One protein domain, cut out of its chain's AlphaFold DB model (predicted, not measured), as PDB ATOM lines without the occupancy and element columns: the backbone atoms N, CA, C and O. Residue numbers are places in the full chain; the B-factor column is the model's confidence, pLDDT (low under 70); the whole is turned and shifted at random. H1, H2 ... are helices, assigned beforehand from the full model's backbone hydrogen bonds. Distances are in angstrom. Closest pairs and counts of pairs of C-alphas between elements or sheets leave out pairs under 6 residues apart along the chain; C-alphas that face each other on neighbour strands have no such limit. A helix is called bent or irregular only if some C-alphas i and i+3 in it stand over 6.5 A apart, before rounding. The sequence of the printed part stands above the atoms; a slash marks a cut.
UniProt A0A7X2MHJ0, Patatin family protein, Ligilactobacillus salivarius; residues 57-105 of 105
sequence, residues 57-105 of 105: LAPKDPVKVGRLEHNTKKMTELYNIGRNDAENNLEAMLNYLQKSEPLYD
ATOM      1  N   LEU A  57     224.172 151.198 195.537       92.06
ATOM      2  CA  LEU A  57     223.584 151.141 196.876       92.06
ATOM      3  C   LEU A  57     223.075 149.728 197.184       92.06
ATOM      4  O   LEU A  57     222.209 149.199 196.483       92.06
ATOM      5  N   ALA A  58     223.589 149.108 198.244       89.88
ATOM      6  CA  ALA A  58     223.122 147.806 198.703       89.88
ATOM      7  C   ALA A  58     223.512 147.512 200.152       89.88
ATOM      8  O   ALA A  58     224.404 148.176 200.678       89.88
ATOM      9  N   PRO A  59     222.912 146.466 200.755       88.81
ATOM     10  CA  PRO A  59     223.244 146.064 202.109       88.81
ATOM     11  C   PRO A  59     224.730 145.761 202.288       88.81
ATOM     12  O   PRO A  59     225.304 145.007 201.492       88.81
ATOM     13  N   LYS A  60     225.327 146.316 203.348       86.31
ATOM     14  CA  LYS A  60     226.713 146.013 203.734       86.31
ATOM     15  C   LYS A  60     226.858 144.569 204.212       86.31
ATOM     16  O   LYS A  60     227.834 143.898 203.881       86.31
ATOM     17  N   ASP A  61     225.861 144.100 204.955       86.00
ATOM     18  CA  ASP A  61     225.821 142.766 205.539       86.00
ATOM     19  C   ASP A  61     224.807 141.854 204.828       86.00
ATOM     20  O   ASP A  61     223.819 142.326 204.250       86.00
ATOM     21  N   PRO A  62     224.998 140.521 204.875       87.38
ATOM     22  CA  PRO A  62     224.052 139.577 204.298       87.38
ATOM     23  C   PRO A  62     222.643 139.721 204.881       87.38
ATOM     24  O   PRO A  62     222.425 139.655 206.093       87.38
ATOM     25  N   VAL A  63     221.661 139.820 203.989       89.12
ATOM     26  CA  VAL A  63     220.243 139.841 204.348       89.12
ATOM     27  C   VAL A  63     219.831 138.479 204.918       89.12
ATOM     28  O   VAL A  63     219.910 137.457 204.237       89.12
ATOM     29  N   LYS A  64     219.367 138.465 206.174       88.81
ATOM     30  CA  LYS A  64     218.968 137.238 206.897       88.81
ATOM     31  C   LYS A  64     217.516 136.817 206.665       88.81
ATOM     32  O   LYS A  64     217.104 135.753 207.129       88.81
ATOM     33  N   VAL A  65     216.724 137.648 205.994       92.94
ATOM     34  CA  VAL A  65     215.301 137.377 205.775       92.94
ATOM     35  C   VAL A  65     215.076 136.495 204.551       92.94
ATOM     36  O   VAL A  65     215.791 136.583 203.552       92.94
ATOM     37  N   GLY A  66     214.082 135.612 204.645       91.75
ATOM     38  CA  GLY A  66     213.696 134.739 203.539       91.75
ATOM     39  C   GLY A  66     213.026 135.503 202.394       91.75
ATOM     40  O   GLY A  66     212.565 136.628 202.556       91.75
ATOM     41  N   ARG A  67     212.921 134.859 201.224       90.31
ATOM     42  CA  ARG A  67     212.201 135.419 200.060       90.31
ATOM     43  C   ARG A  67     210.704 135.606 200.317       90.31
ATOM     44  O   ARG A  67     210.111 136.527 199.775       90.31
ATOM     45  N   LEU A  68     210.114 134.701 201.096       94.00
ATOM     46  CA  LEU A  68     208.730 134.750 201.558       94.00
ATOM     47  C   LEU A  68     208.778 134.868 203.086       94.00
ATOM     48  O   LEU A  68     208.772 133.858 203.785       94.00
ATOM     49  N   GLU A  69     208.961 136.088 203.595       94.50
ATOM     50  CA  GLU A  69     209.077 136.361 205.032       94.50
ATOM     51  C   GLU A  69     207.793 137.016 205.554       94.50
ATOM     52  O   GLU A  69     207.392 138.082 205.094       94.50
ATOM     53  N   HIS A  70     207.151 136.366 206.526       94.50
ATOM     54  CA  HIS A  70     205.911 136.840 207.148       94.50
ATOM     55  C   HIS A  70     206.150 137.523 208.499       94.50
ATOM     56  O   HIS A  70     205.261 138.193 209.023       94.50
ATOM     57  N   ASN A  71     207.335 137.358 209.094       96.44
ATOM     58  CA  ASN A  71     207.660 137.981 210.364       96.44
ATOM     59  C   ASN A  71     207.906 139.481 210.170       96.44
ATOM     60  O   ASN A  71     208.975 139.915 209.737       96.44
ATOM     61  N   THR A  72     206.916 140.277 210.560       96.12
ATOM     62  CA  THR A  72     206.951 141.737 210.449       96.12
ATOM     63  C   THR A  72     208.126 142.360 211.196       96.12
ATOM     64  O   THR A  72     208.720 143.297 210.679       96.12
ATOM     65  N   LYS A  73     208.547 141.809 212.344       96.25
ATOM     66  CA  LYS A  73     209.711 142.323 213.088       96.25
ATOM     67  C   LYS A  73     210.999 142.196 212.279       96.25
ATOM     68  O   LYS A  73     211.762 143.152 212.203       96.25
ATOM     69  N   LYS A  74     211.215 141.048 211.629       95.31
ATOM     70  CA  LYS A  74     212.372 140.848 210.742       95.31
ATOM     71  C   LYS A  74     212.330 141.772 209.523       95.31
ATOM     72  O   LYS A  74     213.372 142.222 209.057       95.31
ATOM     73  N   MET A  75     211.136 142.059 209.004       96.06
ATOM     74  CA  MET A  75     210.964 143.023 207.911       96.06
ATOM     75  C   MET A  75     211.289 144.449 208.351       96.06
ATOM     76  O   MET A  75     212.009 145.144 207.640       96.06
ATOM     77  N   THR A  76     210.832 144.868 209.533       96.19
ATOM     78  CA  THR A  76     211.202 146.163 210.120       96.19
ATOM     79  C   THR A  76     212.712 146.262 210.338       96.19
ATOM     80  O   THR A  76     213.305 147.294 210.040       96.19
ATOM     81  N   GLU A  77     213.353 145.189 210.805       94.81
ATOM     82  CA  GLU A  77     214.808 145.143 210.962       94.81
ATOM     83  C   GLU A  77     215.531 145.320 209.618       94.81
ATOM     84  O   GLU A  77     216.406 146.177 209.509       94.81
ATOM     85  N   LEU A  78     215.121 144.591 208.570       95.00
ATOM     86  CA  LEU A  78     215.678 144.765 207.224       95.00
ATOM     87  C   LEU A  78     215.486 146.196 206.700       95.00
ATOM     88  O   LEU A  78     216.402 146.758 206.102       95.00
ATOM     89  N   TYR A  79     214.311 146.787 206.921       95.25
ATOM     90  CA  TYR A  79     214.035 148.166 206.526       95.25
ATOM     91  C   TYR A  79     214.997 149.149 207.201       95.25
ATOM     92  O   TYR A  79     215.591 149.987 206.524       95.25
ATOM     93  N   ASN A  80     215.200 149.015 208.514       95.38
ATOM     94  CA  ASN A  80     216.114 149.877 209.263       95.38
ATOM     95  C   ASN A  80     217.565 149.715 208.786       95.38
ATOM     96  O   ASN A  80     218.262 150.715 208.642       95.38
ATOM     97  N   ILE A  81     218.004 148.487 208.478       94.38
ATOM     98  CA  ILE A  81     219.324 148.236 207.874       94.38
ATOM     99  C   ILE A  81     219.455 149.008 206.556       94.38
ATOM    100  O   ILE A  81     220.398 149.773 206.391       94.38
ATOM    101  N   GLY A  82     218.473 148.886 205.657       94.50
ATOM    102  CA  GLY A  82     218.492 149.592 204.375       94.50
ATOM    103  C   GLY A  82     218.469 151.119 204.513       94.50
ATOM    104  O   GLY A  82     219.164 151.810 203.771       94.50
ATOM    105  N   ARG A  83     217.710 151.659 205.476       96.00
ATOM    106  CA  ARG A  83     217.686 153.102 205.775       96.00
ATOM    107  C   ARG A  83     219.043 153.596 206.264       96.00
ATOM    108  O   ARG A  83     219.522 154.595 205.737       96.00
ATOM    109  N   ASN A  84     219.661 152.879 207.199       95.44
ATOM    110  CA  ASN A  84     220.982 153.219 207.722       95.44
ATOM    111  C   ASN A  84     222.056 153.112 206.632       95.44
ATOM    112  O   ASN A  84     222.903 153.993 206.518       95.44
ATOM    113  N   ASP A  85     222.015 152.069 205.798       95.56
ATOM    114  CA  ASP A  85     222.941 151.919 204.673       95.56
ATOM    115  C   ASP A  85     222.794 153.076 203.677       95.56
ATOM    116  O   ASP A  85     223.799 153.622 203.229       95.56
ATOM    117  N   ALA A  86     221.570 153.512 203.372       94.88
ATOM    118  CA  ALA A  86     221.335 154.676 202.519       94.88
ATOM    119  C   ALA A  86     221.868 155.979 203.136       94.88
ATOM    120  O   ALA A  86     222.534 156.746 202.446       94.88
ATOM    121  N   GLU A  87     221.619 156.215 204.426       96.44
ATOM    122  CA  GLU A  87     222.107 157.404 205.138       96.44
ATOM    123  C   GLU A  87     223.638 157.454 205.169       96.44
ATOM    124  O   GLU A  87     224.230 158.474 204.823       96.44
ATOM    125  N   ASN A  88     224.286 156.327 205.471       96.31
ATOM    126  CA  ASN A  88     225.746 156.215 205.490       96.31
ATOM    127  C   ASN A  88     226.388 156.418 204.108       96.31
ATOM    128  O   ASN A  88     227.560 156.774 204.023       96.31
ATOM    129  N   ASN A  89     225.644 156.172 203.027       95.94
ATOM    130  CA  ASN A  89     226.122 156.309 201.651       95.94
ATOM    131  C   ASN A  89     225.648 157.605 200.969       95.94
ATOM    132  O   ASN A  89     225.971 157.821 199.800       95.94
ATOM    133  N   LEU A  90     224.904 158.468 201.670       95.81
ATOM    134  CA  LEU A  90     224.253 159.638 201.080       95.81
ATOM    135  C   LEU A  90     225.257 160.610 200.456       95.81
ATOM    136  O   LEU A  90     225.058 161.040 199.327       95.81
ATOM    137  N   GLU A  91     226.342 160.930 201.159       96.00
ATOM    138  CA  GLU A  91     227.368 161.855 200.658       96.00
ATOM    139  C   GLU A  91     228.082 161.297 199.420       96.00
ATOM    140  O   GLU A  91     228.242 161.993 198.420       96.00
ATOM    141  N   ALA A  92     228.466 160.018 199.449       93.94
ATOM    142  CA  ALA A  92     229.125 159.370 198.319       93.94
ATOM    143  C   ALA A  92     228.209 159.303 197.083       93.94
ATOM    144  O   ALA A  92     228.662 159.551 195.966       93.94
ATOM    145  N   MET A  93     226.913 159.042 197.290       94.31
ATOM    146  CA  MET A  93     225.892 159.108 196.242       94.31
ATOM    147  C   MET A  93     225.727 160.543 195.711       94.31
ATOM    148  O   MET A  93     225.700 160.742 194.500       94.31
ATOM    149  N   LEU A  94     225.699 161.520 196.629       94.50
ATOM    150  CA  LEU A  94     225.906 162.964 196.440       94.50
ATOM    151  C   LEU A  94     226.912 163.271 195.331       94.50
ATOM    152  O   LEU A  94     226.605 163.785 194.253       94.50
ATOM    153  N   ASN A  95     228.141 162.881 195.640       93.19
ATOM    154  CA  ASN A  95     229.318 163.143 194.833       93.19
ATOM    155  C   ASN A  95     229.259 162.428 193.480       93.19
ATOM    156  O   ASN A  95     229.679 162.993 192.473       93.19
ATOM    157  N   TYR A  96     228.733 161.201 193.430       92.62
ATOM    158  CA  TYR A  96     228.544 160.484 192.169       92.62
ATOM    159  C   TYR A  96     227.555 161.206 191.241       92.62
ATOM    160  O   TYR A  96     227.859 161.408 190.067       92.62
ATOM    161  N   LEU A  97     226.405 161.652 191.759       91.88
ATOM    162  CA  LEU A  97     225.396 162.349 190.953       91.88
ATOM    163  C   LEU A  97     225.925 163.681 190.405       91.88
ATOM    164  O   LEU A  97     225.709 163.989 189.236       91.88
ATOM    165  N   GLN A  98     226.692 164.425 191.205       90.50
ATOM    166  CA  GLN A  98     227.312 165.683 190.773       90.50
ATOM    167  C   GLN A  98     228.363 165.506 189.668       90.50
ATOM    168  O   GLN A  98     228.530 166.400 188.846       90.50
ATOM    169  N   LYS A  99     229.061 164.364 189.603       79.62
ATOM    170  CA  LYS A  99     229.988 164.059 188.494       79.62
ATOM    171  C   LYS A  99     229.267 163.830 187.163       79.62
ATOM    172  O   LYS A  99     229.893 163.946 186.113       79.62
ATOM    173  N   SER A 100     227.990 163.444 187.210       64.88
ATOM    174  CA  SER A 100     227.231 162.980 186.043       64.88
ATOM    175  C   SER A 100     226.446 164.069 185.297       64.88
ATOM    176  O   SER A 100     225.906 163.783 184.230       64.88
ATOM    177  N   GLU A 101     226.444 165.315 185.784       60.69
ATOM    178  CA  GLU A 101     225.910 166.484 185.071       60.69
ATOM    179  C   GLU A 101     227.002 167.560 184.903       60.69
ATOM    180  O   GLU A 101     227.619 167.954 185.895       60.69
ATOM    181  N   PRO A 102     227.218 168.132 183.700       56.25
ATOM    182  CA  PRO A 102     227.555 169.543 183.649       56.25
ATOM    183  C   PRO A 102     226.332 170.275 184.204       56.25
ATOM    184  O   PRO A 102     225.236 170.125 183.664       56.25
ATOM    185  N   LEU A 103     226.507 171.019 185.298       47.47
ATOM    186  CA  LEU A 103     225.523 172.009 185.734       47.47
ATOM    187  C   LEU A 103     225.134 172.818 184.492       47.47
ATOM    188  O   LEU A 103     226.003 173.450 183.897       47.47
ATOM    189  N   TYR A 104     223.883 172.696 184.046       49.56
ATOM    190  CA  TYR A 104     223.382 173.448 182.898       49.56
ATOM    191  C   TYR A 104     223.691 174.942 183.104       49.56
ATOM    192  O   TYR A 104     223.365 175.480 184.166       49.56
ATOM    193  N   ASP A 105     224.320 175.569 182.103       48.06
ATOM    194  CA  ASP A 105     224.378 177.032 181.944       48.06
ATOM    195  C   ASP A 105     222.981 177.597 181.628       48.06
ATOM    196  O   ASP A 105     222.246 176.961 180.829       48.06
TER     197      ASP A 105
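AT A GLANCE: This is residues 57 to 105 of the 105 residues of the protein "Patatin family protein" of Ligilactobacillus salivarius (UniProt A0A7X2MHJ0). Two helices follow each other nearly end to end, H1 and then the shorter H2, and make a long, bent rod with a corner at Asn 89. Before them, an unnamed stretch, residues 57 to 71, runs beside H1 and turns back into it at the far end of the rod; at the opposite end residues 94 to 105 stick out, with H2's later part and a tail. The printed part has 49 residues with two named helices, in the order H1, H2, and no named strand; its class is all helix. It is extended, with a radius of gyration of the C-alphas of 15.6 A, and spans 51 by 18 by 15 A.

HOW THE PARTS SIT: Residues 57 to 71 hold no named element, and their C-alphas lie 5 to 21 A from the mean of all C-alphas. Residues 67 to 73 stand free. H1, residues 72 to 88, is followed by H2, residues 90 to 99, after a tight link of one residue, Asn 89. H1 and H2 meet only through their link. In both helices every O i to N i+4 pair is within hydrogen-bond range. Residues 94 to 105, of which 94 to 99 belong to H2, stand free.

IN THESE COORDINATES: The printed part begins with C-alpha 57 at (223.584, 151.141, 196.876). H1 runs from C-alpha 72 at (206.951, 141.737, 210.449) to C-alpha 88, 24.2 A away. H2 measures 14.5 A from C-alpha 90 to C-alpha 99, which is at (229.988, 164.059, 188.494).

THE WHOLE: The two C-alphas farthest apart are those of Asn 71 and Asp 105, at 51.1 A. The printed part has no cut and ends at the chain's last residue. The mean pLDDT of the printed part is 88.4, and residues 100 to 105 are under 70.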